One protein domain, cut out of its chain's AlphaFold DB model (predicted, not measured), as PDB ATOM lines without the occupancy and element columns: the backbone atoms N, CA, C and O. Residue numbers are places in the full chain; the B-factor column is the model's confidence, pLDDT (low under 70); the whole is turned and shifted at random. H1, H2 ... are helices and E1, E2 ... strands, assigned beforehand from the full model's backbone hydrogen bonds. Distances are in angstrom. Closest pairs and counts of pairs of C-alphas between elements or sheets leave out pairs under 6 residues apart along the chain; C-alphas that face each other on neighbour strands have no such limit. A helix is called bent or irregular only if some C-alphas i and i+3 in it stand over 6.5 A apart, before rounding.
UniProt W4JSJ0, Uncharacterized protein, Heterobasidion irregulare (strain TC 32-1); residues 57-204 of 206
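What this domain is: This is residues 57 to 204 of the 206 residues of an uncharacterized protein of Heterobasidion irregulare (strain TC 32-1) (UniProt W4JSJ0). Three long helices, H1, H2 and H3, make a loose, elongated up-and-down bundle, with the small strand hairpin E1 and E2 at one end. The longest, H3, runs on past the other two as an arm, and beyond it the printed part folds back into short H4. The printed part has 148 residues, with four named helices and two named strands in the order H1 H2 E1 E2 H3 H4; the sheet, E1 - E2, is antiparallel and the class is mostly helix. The whole is extended, with a radius of gyration of the C-alphas of 23.5 A, and spans 76 by 36 by 22 A.

Where its parts are: H1, residues 61 to 93, begins at C-alpha 61 (139.272, 97.632, 98.261) and is 48.6 A long. H2, residues 98 to 121, is 33.9 A long. E1, residues 126 to 128, and E2, residues 138 to 140, follow. H3, residues 142 to 185, measures 62.6 A. H4, residues 193 to 202, ends at C-alpha 202 (141.551, 140.106, 130.899).

How they stand to each other: H1 touches H2 with residues 83 to 91 alone, closest at the C-alphas of Tyr 91 and Leu 101, 6.1 A; this helical hairpin has a shallow tilt of 16 degrees, opposite ways. H1 touches H3 the same way at 23 degrees, a shallow tilt, closest at the C-alphas of Thr 90 and Thr 166, 5.5 A. H2 and H3 touch, opposite ways at a shallow tilt of 13 degrees, closest at the C-alphas of Ala 115 and Ala 151, 5.6 A. In the hairpin of E1 and E2, N 127 and O 139 are 2.9 A apart, within hydrogen-bond range. The closest C-alphas of H1 and E1, Gln 65 and Val 128, are 7.1 A apart. H3 and H4 are near each other. In H1, H2, H3 and H4 every O i to N i+4 pair is within hydrogen-bond range.

The domain as a whole: The C-alphas farthest apart, Pro 132 and Gly 187, are 77.1 A apart. The printed part has no cut and no long link. Residues 57 to 62, 122 to 141 and 180 to 204 are under pLDDT 70.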
ATOM      1  N   VAL A  57     144.010 108.996  95.947       56.59
ATOM      2  CA  VAL A  57     144.344 107.572  96.026       56.59
ATOM      3  C   VAL A  57     143.172 106.810  95.422       56.59
ATOM      4  O   VAL A  57     142.067 106.856  95.959       56.59
ATOM      5  N   THR A  58     143.390 106.153  94.283       56.56
ATOM      6  CA  THR A  58     142.434 105.191  93.732       56.56
ATOM      7  C   THR A  58     142.273 104.096  94.780       56.56
ATOM      8  O   THR A  58     143.254 103.392  95.040       56.56
ATOM      9  N   PRO A  59     141.117 103.995  95.455       57.75
ATOM     10  CA  PRO A  59     140.987 103.066  96.554       57.75
ATOM     11  C   PRO A  59     140.924 101.661  95.965       57.75
ATOM     12  O   PRO A  59     139.918 101.274  95.381       57.75
ATOM     13  N   ASP A  60     142.015 100.914  96.102       64.31
ATOM     14  CA  ASP A  60     141.922  99.461  96.136       64.31
ATOM     15  C   ASP A  60     141.058  99.075  97.348       64.31
ATOM     16  O   ASP A  60     141.134  99.737  98.397       64.31
ATOM     17  N   ASP A  61     140.236  98.031  97.222       65.88
ATOM     18  CA  ASP A  61     139.272  97.632  98.261       65.88
ATOM     19  C   ASP A  61     139.962  97.433  99.626       65.88
ATOM     20  O   ASP A  61     139.437  97.824 100.674       65.88
ATOM     21  N   THR A  62     141.203  96.933  99.610       69.44
ATOM     22  CA  THR A  62     142.030  96.721 100.806       69.44
ATOM     23  C   THR A  62     142.452  98.025 101.494       69.44
ATOM     24  O   THR A  62     142.395  98.141 102.721       69.44
ATOM     25  N   SER A  63     142.832  99.041 100.716       73.88
ATOM     26  CA  SER A  63     143.282 100.340 101.230       73.88
ATOM     27  C   SER A  63     142.118 101.139 101.814       73.88
ATOM     28  O   SER A  63     142.274 101.819 102.830       73.88
ATOM     29  N   CYS A  64     140.931 101.021 101.214       74.31
ATOM     30  CA  CYS A  64     139.711 101.625 101.742       74.31
ATOM     31  C   CYS A  64     139.290 100.977 103.070       74.31
ATOM     32  O   CYS A  64     139.012 101.686 104.038       74.31
ATOM     33  N   GLN A  65     139.337  99.645 103.171       74.12
ATOM     34  CA  GLN A  65     139.043  98.952 104.427       74.12
ATOM     35  C   GLN A  65     140.019  99.349 105.550       74.12
ATOM     36  O   GLN A  65     139.587  99.650 106.666       74.12
ATOM     37  N   ALA A  66     141.322  99.414 105.255       76.56
ATOM     38  CA  ALA A  66     142.335  99.852 106.215       76.56
ATOM     39  C   ALA A  66     142.100 101.295 106.694       76.56
ATOM     40  O   ALA A  66     142.216 101.578 107.887       76.56
ATOM     41  N   TYR A  67     141.713 102.196 105.784       77.62
ATOM     42  CA  TYR A  67     141.369 103.578 106.118       77.62
ATOM     43  C   TYR A  67     140.170 103.670 107.070       77.62
ATOM     44  O   TYR A  67     140.237 104.386 108.073       77.62
ATOM     45  N   VAL A  68     139.086 102.932 106.804       74.56
ATOM     46  CA  VAL A  68     137.897 102.969 107.671       74.56
ATOM     47  C   VAL A  68     138.215 102.408 109.059       74.56
ATOM     48  O   VAL A  68     137.843 103.021 110.061       74.56
ATOM     49  N   LEU A  69     138.959 101.300 109.132       77.31
ATOM     50  CA  LEU A  69     139.411 100.730 110.404       77.31
ATOM     51  C   LEU A  69     140.290 101.713 111.187       77.31
ATOM     52  O   LEU A  69     140.080 101.905 112.385       77.31
ATOM     53  N   PHE A  70     141.232 102.380 110.513       81.94
ATOM     54  CA  PHE A  70     142.073 103.409 111.122       81.94
ATOM     55  C   PHE A  70     141.239 104.568 111.677       81.94
ATOM     56  O   PHE A  70     141.442 104.982 112.819       81.94
ATOM     57  N   HIS A  71     140.278 105.068 110.899       79.50
ATOM     58  CA  HIS A  71     139.408 106.165 111.314       79.50
ATOM     59  C   HIS A  71     138.555 105.787 112.535       79.50
ATOM     60  O   HIS A  71     138.484 106.546 113.501       79.50
ATOM     61  N   GLN A  72     137.955 104.594 112.533       77.94
ATOM     62  CA  GLN A  72     137.148 104.109 113.654       77.94
ATOM     63  C   GLN A  72     137.992 103.898 114.917       77.94
ATOM     64  O   GLN A  72     137.589 104.317 116.004       77.94
ATOM     65  N   PHE A  73     139.188 103.322 114.777       82.62
ATOM     66  CA  PHE A  73     140.131 103.181 115.883       82.62
ATOM     67  C   PHE A  73     140.540 104.544 116.456       82.62
ATOM     68  O   PHE A  73     140.506 104.730 117.672       82.62
ATOM     69  N   MET A  74     140.865 105.513 115.595       84.62
ATOM     70  CA  MET A  74     141.223 106.872 116.011       84.62
ATOM     71  C   MET A  74     140.088 107.570 116.768       84.62
ATOM     72  O   MET A  74     140.348 108.204 117.791       84.62
ATOM     73  N   LEU A  75     138.839 107.430 116.313       82.81
ATOM     74  CA  LEU A  75     137.672 107.986 117.007       82.81
ATOM     75  C   LEU A  75     137.509 107.393 118.411       82.81
ATOM     76  O   LEU A  75     137.392 108.141 119.381       82.81
ATOM     77  N   ILE A  76     137.549 106.061 118.527       83.25
ATOM     78  CA  ILE A  76     137.420 105.367 119.818       83.25
ATOM     79  C   ILE A  76     138.566 105.766 120.749       83.25
ATOM     80  O   ILE A  76     138.344 106.086 121.917       83.25
ATOM     81  N   PHE A  77     139.794 105.784 120.236       86.12
ATOM     82  CA  PHE A  77     140.965 106.145 121.021       86.12
ATOM     83  C   PHE A  77     140.878 107.586 121.540       86.12
ATOM     84  O   PHE A  77     141.109 107.826 122.725       86.12
ATOM     85  N   ASN A  78     140.504 108.543 120.684       86.88
ATOM     86  CA  ASN A  78     140.319 109.936 121.090       86.88
ATOM     87  C   ASN A  78     139.242 110.054 122.181       86.88
ATOM     88  O   ASN A  78     139.484 110.675 123.216       86.88
ATOM     89  N   GLN A  79     138.111 109.364 122.014       86.12
ATOM     90  CA  GLN A  79     137.046 109.345 123.016       86.12
ATOM     91  C   GLN A  79     137.537 108.822 124.374       86.12
ATOM     92  O   GLN A  79     137.249 109.425 125.407       86.12
ATOM     93  N   VAL A  80     138.329 107.744 124.397       87.12
ATOM     94  CA  VAL A  80     138.914 107.213 125.643       87.12
ATOM     95  C   VAL A  80     139.841 108.237 126.298       87.12
ATOM     96  O   VAL A  80     139.778 108.440 127.511       87.12
ATOM     97  N   VAL A  81     140.683 108.913 125.514       88.06
ATOM     98  CA  VAL A  81     141.580 109.955 126.030       88.06
ATOM     99  C   VAL A  81     140.786 111.117 126.641       88.06
ATOM    100  O   VAL A  81     141.108 111.557 127.749       88.06
ATOM    101  N   VAL A  82     139.734 111.588 125.964       88.75
ATOM    102  CA  VAL A  82     138.835 112.640 126.472       88.75
ATOM    103  C   VAL A  82     138.167 112.195 127.772       88.75
ATOM    104  O   VAL A  82     138.230 112.919 128.769       88.75
ATOM    105  N   ALA A  83     137.602 110.987 127.805       88.50
ATOM    106  CA  ALA A  83     136.960 110.431 128.993       88.50
ATOM    107  C   ALA A  83     137.920 110.382 130.192       88.50
ATOM    108  O   ALA A  83     137.574 110.818 131.293       88.50
ATOM    109  N   VAL A  84     139.158 109.921 129.986       88.12
ATOM    110  CA  VAL A  84     140.189 109.893 131.033       88.12
ATOM    111  C   VAL A  84     140.506 111.301 131.536       88.12
ATOM    112  O   VAL A  84     140.585 111.508 132.749       88.12
ATOM    113  N   LEU A  85     140.652 112.283 130.646       87.81
ATOM    114  CA  LEU A  85     140.903 113.673 131.039       87.81
ATOM    115  C   LEU A  85     139.751 114.262 131.862       87.81
ATOM    116  O   LEU A  85     139.999 114.901 132.890       87.81
ATOM    117  N   LEU A  86     138.505 114.019 131.453       87.38
ATOM    118  CA  LEU A  86     137.321 114.463 132.189       87.38
ATOM    119  C   LEU A  86     137.239 113.805 133.574       87.38
ATOM    120  O   LEU A  86     136.982 114.489 134.569       87.38
ATOM    121  N   ILE A  87     137.542 112.509 133.674       87.88
ATOM    122  CA  ILE A  87     137.610 111.794 134.955       87.88
ATOM    123  C   ILE A  87     138.711 112.376 135.846       87.88
ATOM    124  O   ILE A  87     138.455 112.655 137.016       87.88
ATOM    125  N   LEU A  88     139.920 112.598 135.318       85.31
ATOM    126  CA  LEU A  88     141.034 113.178 136.077       85.31
ATOM    127  C   LEU A  88     140.696 114.581 136.594       85.31
ATOM    128  O   LEU A  88     140.982 114.896 137.752       85.31
ATOM    129  N   ARG A  89     140.049 115.403 135.760       84.25
ATOM    130  CA  ARG A  89     139.576 116.740 136.141       84.25
ATOM    131  C   ARG A  89     138.544 116.657 137.264       84.25
ATOM    132  O   ARG A  89     138.699 117.325 138.284       84.25
ATOM    133  N   THR A  90     137.540 115.797 137.114       86.50
ATOM    134  CA  THR A  90     136.500 115.582 138.132       86.50
ATOM    135  C   THR A  90     137.109 115.067 139.438       86.50
ATOM    136  O   THR A  90     136.823 115.579 140.517       86.50
ATOM    137  N   TYR A  91     138.030 114.109 139.354       84.75
ATOM    138  CA  TYR A  91     138.742 113.547 140.499       84.75
ATOM    139  C   TYR A  91     139.537 114.602 141.282       84.75
ATOM    140  O   TYR A  91     139.556 114.572 142.516       84.75
ATOM    141  N   ALA A  92     140.163 115.553 140.580       83.94
ATOM    142  CA  ALA A  92     140.854 116.673 141.209       83.94
ATOM    143  C   ALA A  92     139.879 117.601 141.958       83.94
ATOM    144  O   ALA A  92     140.160 117.965 143.100       83.94
ATOM    145  N   PHE A  93     138.716 117.915 141.370       81.56
ATOM    146  CA  PHE A  93     137.684 118.741 142.015       81.56
ATOM    147  C   PHE A  93     137.070 118.092 143.256       81.56
ATOM    148  O   PHE A  93     136.786 118.770 144.239       81.56
ATOM    149  N   TYR A  94     136.906 116.772 143.250       82.44
ATOM    150  CA  TYR A  94     136.390 116.024 144.396       82.44
ATOM    151  C   TYR A  94     137.466 115.683 145.444       82.44
ATOM    152  O   TYR A  94     137.341 114.711 146.192       82.44
ATOM    153  N   GLY A  95     138.552 116.462 145.509       81.94
ATOM    154  CA  GLY A  95     139.559 116.334 146.562       81.94
ATOM    155  C   GLY A  95     140.252 114.969 146.587       81.94
ATOM    156  O   GLY A  95     140.616 114.487 147.656       81.94
ATOM    157  N   LYS A  96     140.430 114.329 145.419       78.25
ATOM    158  CA  LYS A  96     141.066 113.007 145.268       78.25
ATOM    159  C   LYS A  96     140.302 111.832 145.906       78.25
ATOM    160  O   LYS A  96     140.904 110.789 146.191       78.25
ATOM    161  N   SER A  97     138.981 111.931 146.079       82.38
ATOM    162  CA  SER A  97     138.168 110.820 146.595       82.38
ATOM    163  C   SER A  97     138.212 109.593 145.667       82.38
ATOM    164  O   SER A  97     137.792 109.665 144.508       82.38
ATOM    165  N   ARG A  98     138.698 108.446 146.166       85.81
ATOM    166  CA  ARG A  98     138.818 107.207 145.369       85.81
ATOM    167  C   ARG A  98     137.468 106.639 144.923       85.81
ATOM    168  O   ARG A  98     137.408 106.017 143.871       85.81
ATOM    169  N   SER A  99     136.395 106.894 145.670       85.81
ATOM    170  CA  SER A  99     135.052 106.388 145.355       85.81
ATOM    171  C   SER A  99     134.509 106.930 144.034       85.81
ATOM    172  O   SER A  99     133.905 106.188 143.270       85.81
ATOM    173  N   ILE A 100     134.766 108.204 143.727       87.19
ATOM    174  CA  ILE A 100     134.294 108.833 142.484       87.19
ATOM    175  C   ILE A 100     135.126 108.377 141.298       87.19
ATOM    176  O   ILE A 100     134.576 108.109 140.238       87.19
ATOM    177  N   LEU A 101     136.435 108.214 141.498       86.75
ATOM    178  CA  LEU A 101     137.288 107.607 140.485       86.75
ATOM    179  C   LEU A 101     136.796 106.196 140.143       86.75
ATOM    180  O   LEU A 101     136.625 105.895 138.968       86.75
ATOM    181  N   ALA A 102     136.508 105.373 141.159       88.56
ATOM    182  CA  ALA A 102     135.972 104.030 140.967       88.56
ATOM    183  C   ALA A 102     134.625 104.064 140.229       88.56
ATOM    184  O   ALA A 102     134.497 103.414 139.195       88.56
ATOM    185  N   ALA A 103     133.665 104.876 140.683       89.12
ATOM    186  CA  ALA A 103     132.349 104.989 140.052       89.12
ATOM    187  C   ALA A 103     132.442 105.413 138.577       89.12
ATOM    188  O   ALA A 103     131.906 104.728 137.711       89.12
ATOM    189  N   LEU A 104     133.179 106.484 138.268       87.94
ATOM    190  CA  LEU A 104     133.329 106.954 136.889       87.94
ATOM    191  C   LEU A 104     134.103 105.959 136.015       87.94
ATOM    192  O   LEU A 104     133.742 105.756 134.859       87.94
ATOM    193  N   SER A 105     135.129 105.300 136.565       88.50
ATOM    194  CA  SER A 105     135.878 104.274 135.832       88.50
ATOM    195  C   SER A 105     135.031 103.039 135.520       88.50
ATOM    196  O   SER A 105     135.173 102.467 134.445       88.50
ATOM    197  N   LEU A 106     134.118 102.657 136.419       90.38
ATOM    198  CA  LEU A 106     133.183 101.555 136.198       90.38
ATOM    199  C   LEU A 106     132.168 101.894 135.107       90.38
ATOM    200  O   LEU A 106     131.891 101.046 134.264       90.38
ATOM    201  N   ILE A 107     131.651 103.127 135.085       87.62
ATOM    202  CA  ILE A 107     130.724 103.562 134.030       87.62
ATOM    203  C   ILE A 107     131.440 103.581 132.672       87.62
ATOM    204  O   ILE A 107     130.908 103.055 131.697       87.62
ATOM    205  N   LEU A 108     132.672 104.102 132.616       87.50
ATOM    206  CA  LEU A 108     133.485 104.068 131.398       87.50
ATOM    207  C   LEU A 108     133.751 102.628 130.934       87.50
ATOM    208  O   LEU A 108     133.618 102.322 129.751       87.50
ATOM    209  N   LEU A 109     134.093 101.727 131.859       88.94
ATOM    210  CA  LEU A 109     134.313 100.318 131.540       88.94
ATOM    211  C   LEU A 109     133.040  99.659 130.996       88.94
ATOM    212  O   LEU A 109     133.113  98.922 130.018       88.94
ATOM    213  N   ALA A 110     131.877  99.955 131.580       88.38
ATOM    214  CA  ALA A 110     130.594  99.463 131.087       88.38
ATOM    215  C   ALA A 110     130.302  99.961 129.660       88.38
ATOM    216  O   ALA A 110     129.900  99.164 128.814       88.38
ATOM    217  N   ALA A 111     130.574 101.235 129.362       85.19
ATOM    218  CA  ALA A 111     130.427 101.789 128.015       85.19
ATOM    219  C   ALA A 111     131.352 101.090 126.999       85.19
ATOM    220  O   ALA A 111     130.913 100.726 125.907       85.19
ATOM    221  N   ILE A 112     132.609 100.822 127.375       85.06
ATOM    222  CA  ILE A 112     133.560 100.080 126.533       85.06
ATOM    223  C   ILE A 112     133.085  98.639 126.311       85.06
ATOM    224  O   ILE A 112     133.130  98.147 125.187       85.06
ATOM    225  N   ILE A 113     132.602  97.962 127.357       87.19
ATOM    226  CA  ILE A 113     132.080  96.593 127.246       87.19
ATOM    227  C   ILE A 113     130.885  96.552 126.291       87.19
ATOM    228  O   ILE A 113     130.843  95.675 125.432       87.19
ATOM    229  N   LEU A 114     129.955  97.506 126.384       84.81
ATOM    230  CA  LEU A 114     128.820  97.609 125.461       84.81
ATOM    231  C   LEU A 114     129.277  97.841 124.011       84.81
ATOM    232  O   LEU A 114     128.761  97.200 123.091       84.81
ATOM    233  N   ALA A 115     130.281  98.694 123.795       80.44
ATOM    234  CA  ALA A 115     130.855  98.933 122.470       80.44
ATOM    235  C   ALA A 115     131.549  97.681 121.893       80.44
ATOM    236  O   ALA A 115     131.370  97.340 120.722       80.44
ATOM    237  N   CYS A 116     132.303  96.947 122.714       81.25
ATOM    238  CA  CYS A 116     132.937  95.694 122.302       81.25
ATOM    239  C   CYS A 116     131.904  94.596 122.028       81.25
ATOM    240  O   CYS A 116     132.008  93.890 121.027       81.25
ATOM    241  N   TRP A 117     130.892  94.469 122.889       83.50
ATOM    242  CA  TRP A 117     129.822  93.483 122.750       83.50
ATOM    243  C   TRP A 117     129.064  93.665 121.435       83.50
ATOM    244  O   TRP A 117     128.964  92.731 120.642       83.50
ATOM    245  N   THR A 118     128.616  94.890 121.155       79.12
ATOM    246  CA  THR A 118     127.935  95.217 119.892       79.12
ATOM    247  C   THR A 118     128.817  94.946 118.671       79.12
ATOM    248  O   THR A 118     128.329  94.416 117.674       79.12
ATOM    249  N   SER A 119     130.123  95.215 118.767       71.62
ATOM    250  CA  SER A 119     131.080  94.956 117.684       71.62
ATOM    251  C   SER A 119     131.287  93.462 117.397       71.62
ATOM    252  O   SER A 119     131.349  93.072 116.232       71.62
ATOM    253  N   ILE A 120     131.375  92.627 118.440       75.44
ATOM    254  CA  ILE A 120     131.617  91.178 118.319       75.44
ATOM    255  C   ILE A 120     130.352  90.446 117.859       75.44
ATOM    256  O   ILE A 120     130.410  89.624 116.947       75.44
ATOM    257  N   THR A 121     129.204  90.738 118.473       73.12
ATOM    258  CA  THR A 121     127.955  90.008 118.211       73.12
ATOM    259  C   THR A 121     127.409  90.277 116.812       73.12
ATOM    260  O   THR A 121     126.854  89.373 116.191       73.12
ATOM    261  N   HIS A 122     127.588  91.494 116.292       65.62
ATOM    262  CA  HIS A 122     126.948  91.913 115.046       65.62
ATOM    263  C   HIS A 122     127.884  91.981 113.839       65.62
ATOM    264  O   HIS A 122     127.458  92.525 112.822       65.62
ATOM    265  N   ASN A 123     129.109  91.426 113.935       58.75
ATOM    266  CA  ASN A 123     130.123  91.379 112.866       58.75
ATOM    267  C   ASN A 123     130.006  92.593 111.942       58.75
ATOM    268  O   ASN A 123     129.637  92.425 110.778       58.75
ATOM    269  N   ILE A 124     130.190  93.800 112.505       61.44
ATOM    270  CA  ILE A 124     129.912  95.080 111.834       61.44
ATOM    271  C   ILE A 124     130.538  95.035 110.440       61.44
ATOM    272  O   ILE A 124     131.747  95.186 110.266       61.44
ATOM    273  N   SER A 125     129.700  94.747 109.448       53.75
ATOM    274  CA  SER A 125     130.140  94.493 108.089       53.75
ATOM    275  C   SER A 125     130.144  95.843 107.414       53.75
ATOM    276  O   SER A 125     129.105  96.366 107.013       53.75
ATOM    277  N   ILE A 126     131.323  96.455 107.391       57.59
ATOM    278  CA  ILE A 126     131.550  97.713 106.695       57.59
ATOM    279  C   ILE A 126     131.428  97.388 105.208       57.59
ATOM    280  O   ILE A 126     132.334  96.801 104.617       57.59
ATOM    281  N   VAL A 127     130.285  97.721 104.609       54.75
ATOM    282  CA  VAL A 127     130.096  97.567 103.170       54.75
ATOM    283  C   VAL A 127     130.863  98.706 102.516       54.75
ATOM    284  O   VAL A 127     130.425  99.859 102.488       54.75
ATOM    285  N   VAL A 128     132.053  98.388 102.014       57.31
ATOM    286  CA  VAL A 128     132.788  99.285 101.127       57.31
ATOM    287  C   VAL A 128     132.036  99.289  99.804       57.31
ATOM    288  O   VAL A 128     132.173  98.390  98.980       57.31
ATOM    289  N   SER A 129     131.151 100.267  99.627       51.66
ATOM    290  CA  SER A 129     130.476 100.451  98.351       51.66
ATOM    291  C   SER A 129     131.472 101.140  97.424       51.66
ATOM    292  O   SER A 129     131.626 102.361  97.473       51.66
ATOM    293  N   GLY A 130     132.191 100.343  96.629       48.88
ATOM    294  CA  GLY A 130     133.069 100.794  95.548       48.88
ATOM    295  C   GLY A 130     132.265 101.467  94.433       48.88
ATOM    296  O   GLY A 130     132.162 100.955  93.324       48.88
ATOM    297  N   ASN A 131     131.623 102.593  94.738       48.62
ATOM    298  CA  ASN A 131     130.982 103.428  93.737       48.62
ATOM    299  C   ASN A 131     132.060 104.215  92.971       48.62
ATOM    300  O   ASN A 131     133.046 104.647  93.568       48.62
ATOM    301  N   PRO A 132     131.862 104.504  91.674       50.47
ATOM    302  CA  PRO A 132     132.817 105.245  90.837       50.47
ATOM    303  C   PRO A 132     132.978 106.732  91.224       50.47
ATOM    304  O   PRO A 132     133.625 107.505  90.513       50.47
ATOM    305  N   ILE A 133     132.387 107.164  92.339       51.19
ATOM    306  CA  ILE A 133     132.490 108.524  92.860       51.19
ATOM    307  C   ILE A 133     133.729 108.568  93.756       51.19
ATOM    308  O   ILE A 133     133.782 107.884  94.770       51.19
ATOM    309  N   ARG A 134     134.734 109.359  93.363       53.59
ATOM    310  CA  ARG A 134     136.030 109.509  94.048       53.59
ATOM    311  C   ARG A 134     135.863 109.636  95.575       53.59
ATOM    312  O   ARG A 134     135.461 110.690  96.059       53.59
ATOM    313  N   GLY A 135     136.196 108.576  96.313       57.12
ATOM    314  CA  GLY A 135     136.212 108.557  97.777       57.12
ATOM    315  C   GLY A 135     135.858 107.187  98.366       57.12
ATOM    316  O   GLY A 135     134.987 106.488  97.865       57.12
ATOM    317  N   CYS A 136     136.523 106.811  99.458       62.31
ATOM    318  CA  CYS A 136     136.151 105.652 100.269       62.31
ATOM    319  C   CYS A 136     134.999 106.067 101.200       62.31
ATOM    320  O   CYS A 136     135.230 106.714 102.223       62.31
ATOM    321  N   HIS A 137     133.751 105.773 100.818       57.25
ATOM    322  CA  HIS A 137     132.584 106.029 101.665       57.25
ATOM    323  C   HIS A 137     132.148 104.733 102.349       57.25
ATOM    324  O   HIS A 137     131.841 103.740 101.692       57.25
ATOM    325  N   SER A 138     132.133 104.737 103.679       58.00
ATOM    326  CA  SER A 138     131.657 103.607 104.472       58.00
ATOM    327  C   SER A 138     130.133 103.528 104.386       58.00
ATOM    328  O   SER A 138     129.438 104.344 104.991       58.00
ATOM    329  N   GLY A 139     129.614 102.544 103.653       56.72
ATOM    330  CA  GLY A 139     128.221 102.133 103.764       56.72
ATOM    331  C   GLY A 139     128.081 101.216 104.970       56.72
ATOM    332  O   GLY A 139     128.601 100.103 104.976       56.72
ATOM    333  N   LEU A 140     127.400 101.670 106.018       64.44
ATOM    334  CA  LEU A 140     126.966 100.761 107.072       64.44
ATOM    335  C   LEU A 140     125.637 100.133 106.665       64.44
ATOM    336  O   LEU A 140     124.731 100.830 106.211       64.44
ATOM    337  N   SER A 141     125.514  98.818 106.858       69.12
ATOM    338  CA  SER A 141     124.193  98.189 106.883       69.12
ATOM    339  C   SER A 141     123.332  98.886 107.940       69.12
ATOM    340  O   SER A 141     123.850  99.275 108.991       69.12
ATOM    341  N   TYR A 142     122.033  99.040 107.672       73.25
ATOM    342  CA  TYR A 142     121.086  99.677 108.594       73.25
ATOM    343  C   TYR A 142     121.187  99.082 110.007       73.25
ATOM    344  O   TYR A 142     121.319  99.822 110.980       73.25
ATOM    345  N   GLU A 143     121.262  97.752 110.096       74.44
ATOM    346  CA  GLU A 143     121.465  97.009 111.344       74.44
ATOM    347  C   GLU A 143     122.725  97.479 112.088       74.44
ATOM    348  O   GLU A 143     122.662  97.895 113.242       74.44
ATOM    349  N   SER A 144     123.880  97.504 111.414       73.81
ATOM    350  CA  SER A 144     125.144  97.951 112.012       73.81
ATOM    351  C   SER A 144     125.115  99.424 112.433       73.81
ATOM    352  O   SER A 144     125.690  99.777 113.462       73.81
ATOM    353  N   GLY A 145     124.433 100.281 111.667       76.25
ATOM    354  CA  GLY A 145     124.260 101.696 111.994       76.25
ATOM    355  C   GLY A 145     123.488 101.909 113.298       76.25
ATOM    356  O   GLY A 145     123.900 102.730 114.119       76.25
ATOM    357  N   VAL A 146     122.427 101.128 113.529       81.75
ATOM    358  CA  VAL A 146     121.626 101.191 114.764       81.75
ATOM    359  C   VAL A 146     122.468 100.828 115.990       81.75
ATOM    360  O   VAL A 146     122.435 101.549 116.986       81.75
ATOM    361  N   TYR A 147     123.278  99.767 115.925       80.19
ATOM    362  CA  TYR A 147     124.124  99.370 117.061       80.19
ATOM    363  C   TYR A 147     125.210 100.394 117.386       80.19
ATOM    364  O   TYR A 147     125.463 100.673 118.560       80.19
ATOM    365  N   ILE A 148     125.825 100.985 116.359       79.88
ATOM    366  CA  ILE A 148     126.798 102.061 116.553       79.88
ATOM    367  C   ILE A 148     126.119 103.275 117.189       79.88
ATOM    368  O   ILE A 148     126.663 103.824 118.144       79.88
ATOM    369  N   ALA A 149     124.926 103.659 116.726       84.38
ATOM    370  CA  ALA A 149     124.167 104.749 117.333       84.38
ATOM    371  C   ALA A 149     123.899 104.481 118.822       84.38
ATOM    372  O   ALA A 149     124.231 105.320 119.649       84.38
ATOM    373  N   ILE A 150     123.420 103.286 119.185       84.75
ATOM    374  CA  ILE A 150     123.193 102.908 120.592       84.75
ATOM    375  C   ILE A 150     124.473 103.056 121.433       84.75
ATOM    376  O   ILE A 150     124.419 103.568 122.554       84.75
ATOM    377  N   ALA A 151     125.629 102.641 120.904       84.31
ATOM    378  CA  ALA A 151     126.907 102.790 121.600       84.31
ATOM    379  C   ALA A 151     127.301 104.268 121.797       84.31
ATOM    380  O   ALA A 151     127.768 104.637 122.877       84.31
ATOM    381  N   TRP A 152     127.084 105.121 120.791       85.19
ATOM    382  CA  TRP A 152     127.341 106.561 120.894       85.19
ATOM    383  C   TRP A 152     126.373 107.272 121.836       85.19
ATOM    384  O   TRP A 152     126.808 108.138 122.587       85.19
ATOM    385  N   GLU A 153     125.100 106.887 121.862       89.56
ATOM    386  CA  GLU A 153     124.132 107.446 122.810       89.56
ATOM    387  C   GLU A 153     124.504 107.085 124.253       89.56
ATOM    388  O   GLU A 153     124.522 107.946 125.134       89.56
ATOM    389  N   ALA A 154     124.895 105.830 124.508       86.94
ATOM    390  CA  ALA A 154     125.392 105.420 125.821       86.94
ATOM    391  C   ALA A 154     126.645 106.214 126.238       86.94
ATOM    392  O   ALA A 154     126.778 106.607 127.401       86.94
ATOM    393  N   GLN A 155     127.540 106.494 125.285       85.12
ATOM    394  CA  GLN A 155     128.709 107.342 125.510       85.12
ATOM    395  C   GLN A 155     128.319 108.800 125.798       85.12
ATOM    396  O   GLN A 155     128.836 109.400 126.737       85.12
ATOM    397  N   ALA A 156     127.367 109.359 125.051       88.62
ATOM    398  CA  ALA A 156     126.881 110.717 125.268       88.62
ATOM    399  C   ALA A 156     126.277 110.875 126.670       88.62
ATOM    400  O   ALA A 156     126.538 111.865 127.354       88.62
ATOM    401  N   VAL A 157     125.534 109.871 127.148       90.25
ATOM    402  CA  VAL A 157     125.020 109.847 128.526       90.25
ATOM    403  C   VAL A 157     126.164 109.876 129.543       90.25
ATOM    404  O   VAL A 157     126.093 110.639 130.508       90.25
ATOM    405  N   PHE A 158     127.231 109.097 129.338       88.50
ATOM    406  CA  PHE A 158     128.413 109.139 130.205       88.50
ATOM    407  C   PHE A 158     129.045 110.540 130.239       88.50
ATOM    408  O   PHE A 158     129.272 111.080 131.326       88.50
ATOM    409  N   ASP A 159     129.260 111.152 129.075       88.69
ATOM    410  CA  ASP A 159     129.858 112.485 128.970       88.69
ATOM    411  C   ASP A 159     128.995 113.546 129.673       88.69
ATOM    412  O   ASP A 159     129.515 114.371 130.432       88.69
ATOM    413  N   VAL A 160     127.668 113.480 129.512       91.25
ATOM    414  CA  VAL A 160     126.711 114.368 130.193       91.25
ATOM    415  C   VAL A 160     126.770 114.193 131.709       91.25
ATOM    416  O   VAL A 160     126.787 115.189 132.433       91.25
ATOM    417  N   VAL A 161     126.839 112.957 132.212       89.94
ATOM    418  CA  VAL A 161     126.939 112.690 133.656       89.94
ATOM    419  C   VAL A 161     128.230 113.273 134.229       89.94
ATOM    420  O   VAL A 161     128.194 113.975 135.243       89.94
ATOM    421  N   VAL A 162     129.372 113.033 133.580       88.88
ATOM    422  CA  VAL A 162     130.665 113.566 134.035       88.88
ATOM    423  C   VAL A 162     130.672 115.093 133.989       88.88
ATOM    424  O   VAL A 162     131.122 115.746 134.940       88.88
ATOM    425  N   PHE A 163     130.133 115.676 132.920       88.31
ATOM    426  CA  PHE A 163     130.013 117.120 132.769       88.31
ATOM    427  C   PHE A 163     129.112 117.736 133.847       88.31
ATOM    428  O   PHE A 163     129.512 118.703 134.496       88.31
ATOM    429  N   ALA A 164     127.947 117.140 134.114       90.38
ATOM    430  CA  ALA A 164     127.019 117.598 135.144       90.38
ATOM    431  C   ALA A 164     127.635 117.537 136.551       90.38
ATOM    432  O   ALA A 164     127.526 118.500 137.309       90.38
ATOM    433  N   LEU A 165     128.342 116.453 136.892       88.00
ATOM    434  CA  LEU A 165     129.059 116.329 138.169       88.00
ATOM    435  C   LEU A 165     130.173 117.375 138.301       88.00
ATOM    436  O   LEU A 165     130.333 117.987 139.361       88.00
ATOM    437  N   THR A 166     130.918 117.604 137.218       87.62
ATOM    438  CA  THR A 166     131.974 118.623 137.174       87.62
ATOM    439  C   THR A 166     131.393 120.016 137.385       87.62
ATOM    440  O   THR A 166     131.901 120.766 138.219       87.62
ATOM    441  N   LEU A 167     130.308 120.357 136.680       88.06
ATOM    442  CA  LEU A 167     129.618 121.635 136.837       88.06
ATOM    443  C   LEU A 167     129.079 121.803 138.251       88.06
ATOM    444  O   LEU A 167     129.369 122.811 138.890       88.06
ATOM    445  N   TYR A 168     128.352 120.812 138.770       90.06
ATOM    446  CA  TYR A 168     127.775 120.862 140.110       90.06
ATOM    447  C   TYR A 168     128.838 121.153 141.175       90.06
ATOM    448  O   TYR A 168     128.649 122.028 142.021       90.06
ATOM    449  N   LYS A 169     129.990 120.474 141.115       85.62
ATOM    450  CA  LYS A 169     131.087 120.749 142.050       85.62
ATOM    451  C   LYS A 169     131.798 122.060 141.805       85.62
ATOM    452  O   LYS A 169     132.182 122.697 142.781       85.62
ATOM    453  N   SER A 170     131.956 122.472 140.553       83.94
ATOM    454  CA  SER A 170     132.514 123.785 140.240       83.94
ATOM    455  C   SER A 170     131.643 124.895 140.836       83.94
ATOM    456  O   SER A 170     132.167 125.771 141.519       83.94
ATOM    457  N   TYR A 171     130.319 124.803 140.679       87.00
ATOM    458  CA  TYR A 171     129.364 125.736 141.281       87.00
ATOM    459  C   TYR A 171     129.373 125.676 142.807       87.00
ATOM    460  O   TYR A 171     129.372 126.719 143.454       87.00
ATOM    461  N   GLN A 172     129.427 124.480 143.403       87.88
ATOM    462  CA  GLN A 172     129.532 124.356 144.857       87.88
ATOM    463  C   GLN A 172     130.811 125.022 145.382       87.88
ATOM    464  O   GLN A 172     130.750 125.783 146.341       87.88
ATOM    465  N   HIS A 173     131.952 124.774 144.736       82.56
ATOM    466  CA  HIS A 173     133.230 125.350 145.141       82.56
ATOM    467  C   HIS A 173     133.242 126.876 145.006       82.56
ATOM    468  O   HIS A 173     133.722 127.562 145.904       82.56
ATOM    469  N   GLN A 174     132.672 127.408 143.921       81.44
ATOM    470  CA  GLN A 174     132.499 128.850 143.746       81.44
ATOM    471  C   GLN A 174     131.601 129.445 144.831       81.44
ATOM    472  O   GLN A 174     131.991 130.421 145.462       81.44
ATOM    473  N   ARG A 175     130.461 128.816 145.134       82.88
ATOM    474  CA  ARG A 175     129.550 129.291 146.183       82.88
ATOM    475  C   ARG A 175     130.188 129.264 147.574       82.88
ATOM    476  O   ARG A 175     130.006 130.194 148.352       82.88
ATOM    477  N   ASP A 176     130.951 128.221 147.898       81.38
ATOM    478  CA  ASP A 176     131.643 128.112 149.187       81.38
ATOM    479  C   ASP A 176     132.747 129.183 149.323       81.38
ATOM    480  O   ASP A 176     132.945 129.751 150.404       81.38
ATOM    481  N   LEU A 177     133.433 129.508 148.218       76.44
ATOM    482  CA  LEU A 177     134.374 130.627 148.142       76.44
ATOM    483  C   LEU A 177     133.661 131.975 148.303       76.44
ATOM    484  O   LEU A 177     134.107 132.792 149.105       76.44
ATOM    485  N   GLU A 178     132.540 132.194 147.614       76.69
ATOM    486  CA  GLU A 178     131.722 133.408 147.726       76.69
ATOM    487  C   GLU A 178     131.180 133.608 149.145       76.69
ATOM    488  O   GLU A 178     131.300 134.701 149.688       76.69
ATOM    489  N   CYS A 179     130.670 132.565 149.808       71.31
ATOM    490  CA  CYS A 179     130.247 132.647 151.211       71.31
ATOM    491  C   CYS A 179     131.417 132.959 152.159       71.31
ATOM    492  O   CYS A 179     131.276 133.761 153.085       71.31
ATOM    493  N   SER A 180     132.584 132.349 151.928       68.94
ATOM    494  CA  SER A 180     133.788 132.610 152.729       68.94
ATOM    495  C   SER A 180     134.309 134.036 152.539       68.94
ATOM    496  O   SER A 180     134.838 134.633 153.477       68.94
ATOM    497  N   LEU A 181     134.162 134.587 151.335       64.69
ATOM    498  CA  LEU A 181     134.554 135.952 151.007       64.69
ATOM    499  C   LEU A 181     133.521 136.969 151.491       64.69
ATOM    500  O   LEU A 181     133.928 137.946 152.101       64.69
ATOM    501  N   GLY A 182     132.220 136.705 151.369       59.00
ATOM    502  CA  GLY A 182     131.158 137.555 151.923       59.00
ATOM    503  C   GLY A 182     131.213 137.661 153.452       59.00
ATOM    504  O   GLY A 182     130.975 138.727 154.014       59.00
ATOM    505  N   SER A 183     131.630 136.588 154.137       54.59
ATOM    506  CA  SER A 183     131.910 136.620 155.581       54.59
ATOM    507  C   SER A 183     133.168 137.443 155.926       54.59
ATOM    508  O   SER A 183     133.222 138.091 156.969       54.59
ATOM    509  N   LYS A 184     134.171 137.489 155.034       51.34
ATOM    510  CA  LYS A 184     135.375 138.330 155.190       51.34
ATOM    511  C   LYS A 184     135.153 139.793 154.786       51.34
ATOM    512  O   LYS A 184     135.762 140.675 155.385       51.34
ATOM    513  N   GLU A 185     134.267 140.068 153.833       49.59
ATOM    514  CA  GLU A 185     133.883 141.422 153.403       49.59
ATOM    515  C   GLU A 185     133.057 142.167 154.458       49.59
ATOM    516  O   GLU A 185     133.113 143.393 154.520       49.59
ATOM    517  N   ALA A 186     132.380 141.453 155.365       50.41
ATOM    518  CA  ALA A 186     131.803 142.065 156.562       50.41
ATOM    519  C   ALA A 186     132.871 142.628 157.533       50.41
ATOM    520  O   ALA A 186     132.527 143.394 158.431       50.41
ATOM    521  N   GLY A 187     134.157 142.276 157.357       49.16
ATOM    522  CA  GLY A 187     135.268 142.700 158.218       49.16
ATOM    523  C   GLY A 187     136.405 143.487 157.546       49.16
ATOM    524  O   GLY A 187     137.217 144.066 158.261       49.16
ATOM    525  N   SER A 188     136.507 143.545 156.212       48.41
ATOM    526  CA  SER A 188     137.579 144.295 155.535       48.41
ATOM    527  C   SER A 188     137.136 144.802 154.163       48.41
ATOM    528  O   SER A 188     136.627 144.045 153.340       48.41
ATOM    529  N   GLY A 189     137.294 146.107 153.943       50.38
ATOM    530  CA  GLY A 189     136.735 146.848 152.818       50.38
ATOM    531  C   GLY A 189     137.106 146.307 151.432       50.38
ATOM    532  O   GLY A 189     138.271 146.272 151.058       50.38
ATOM    533  N   LYS A 190     136.056 145.967 150.675       53.19
ATOM    534  CA  LYS A 190     135.873 146.105 149.219       53.19
ATOM    535  C   LYS A 190     137.127 145.976 148.339       53.19
ATOM    536  O   LYS A 190     137.670 146.983 147.898       53.19
ATOM    537  N   VAL A 191     137.447 144.746 147.939       54.84
ATOM    538  CA  VAL A 191     137.886 144.460 146.560       54.84
ATOM    539  C   VAL A 191     137.216 143.152 146.151       54.84
ATOM    540  O   VAL A 191     137.609 142.074 146.595       54.84
ATOM    541  N   GLY A 192     136.145 143.265 145.366       58.31
ATOM    542  CA  GLY A 192     135.301 142.135 144.996       58.31
ATOM    543  C   GLY A 192     136.051 141.158 144.096       58.31
ATOM    544  O   GLY A 192     136.664 141.543 143.106       58.31
ATOM    545  N   LEU A 193     135.967 139.866 144.405       56.16
ATOM    546  CA  LEU A 193     136.620 138.783 143.657       56.16
ATOM    547  C   LEU A 193     136.236 138.745 142.163       56.16
ATOM    548  O   LEU A 193     137.004 138.249 141.347       56.16
ATOM    549  N   VAL A 194     135.075 139.296 141.792       57.72
ATOM    550  CA  VAL A 194     134.662 139.480 140.389       57.72
ATOM    551  C   VAL A 194     135.648 140.380 139.640       57.72
ATOM    552  O   VAL A 194     135.986 140.094 138.498       57.72
ATOM    553  N   GLU A 195     136.187 141.409 140.295       60.69
ATOM    554  CA  GLU A 195     137.257 142.247 139.751       60.69
ATOM    555  C   GLU A 195     138.570 141.460 139.629       60.69
ATOM    556  O   GLU A 195     139.278 141.619 138.643       60.69
ATOM    557  N   LEU A 196     138.865 140.546 140.564       61.66
ATOM    558  CA  LEU A 196     140.032 139.657 140.479       61.66
ATOM    559  C   LEU A 196     139.910 138.667 139.306       61.66
ATOM    560  O   LEU A 196     140.865 138.483 138.560       61.66
ATOM    561  N   PHE A 197     138.726 138.080 139.101       63.31
ATOM    562  CA  PHE A 197     138.435 137.174 137.984       63.31
ATOM    563  C   PHE A 197     138.424 137.899 136.634       63.31
ATOM    564  O   PHE A 197     138.953 137.368 135.660       63.31
ATOM    565  N   ILE A 198     137.856 139.109 136.566       62.88
ATOM    566  CA  ILE A 198     137.891 139.946 135.357       62.88
ATOM    567  C   ILE A 198     139.322 140.406 135.074       62.88
ATOM    568  O   ILE A 198     139.732 140.390 133.920       62.88
ATOM    569  N   ARG A 199     140.113 140.745 136.097       61.03
ATOM    570  CA  ARG A 199     141.525 141.114 135.938       61.03
ATOM    571  C   ARG A 199     142.368 139.935 135.455       61.03
ATOM    572  O   ARG A 199     143.105 140.086 134.488       61.03
ATOM    573  N   ASP A 200     142.226 138.761 136.064       62.53
ATOM    574  CA  ASP A 200     143.002 137.575 135.682       62.53
ATOM    575  C   ASP A 200     142.528 136.980 134.339       62.53
ATOM    576  O   ASP A 200     143.331 136.416 133.593       62.53
ATOM    577  N   GLY A 201     141.247 137.152 133.988       57.12
ATOM    578  CA  GLY A 201     140.684 136.797 132.682       57.12
ATOM    579  C   GLY A 201     141.061 137.777 131.564       57.12
ATOM    580  O   GLY A 201     141.365 137.344 130.457       57.12
ATOM    581  N   ALA A 202     141.111 139.082 131.850       53.69
ATOM    582  CA  ALA A 202     141.551 140.106 130.899       53.69
ATOM    583  C   ALA A 202     143.058 140.024 130.616       53.69
ATOM    584  O   ALA A 202     143.472 140.234 129.482       53.69
ATOM    585  N   VAL A 203     143.875 139.624 131.599       55.81
ATOM    586  CA  VAL A 203     145.308 139.326 131.394       55.81
ATOM    587  C   VAL A 203     145.523 138.127 130.457       55.81
ATOM    588  O   VAL A 203     146.598 137.975 129.884       55.81
ATOM    589  N   TYR A 204     144.510 137.280 130.263       48.47
ATOM    590  CA  TYR A 204     144.578 136.135 129.355       48.47
ATOM    591  C   TYR A 204     144.232 136.465 127.890       48.47
ATOM    592  O   TYR A 204     144.488 135.632 127.022       48.47
TER     593      TYR A 204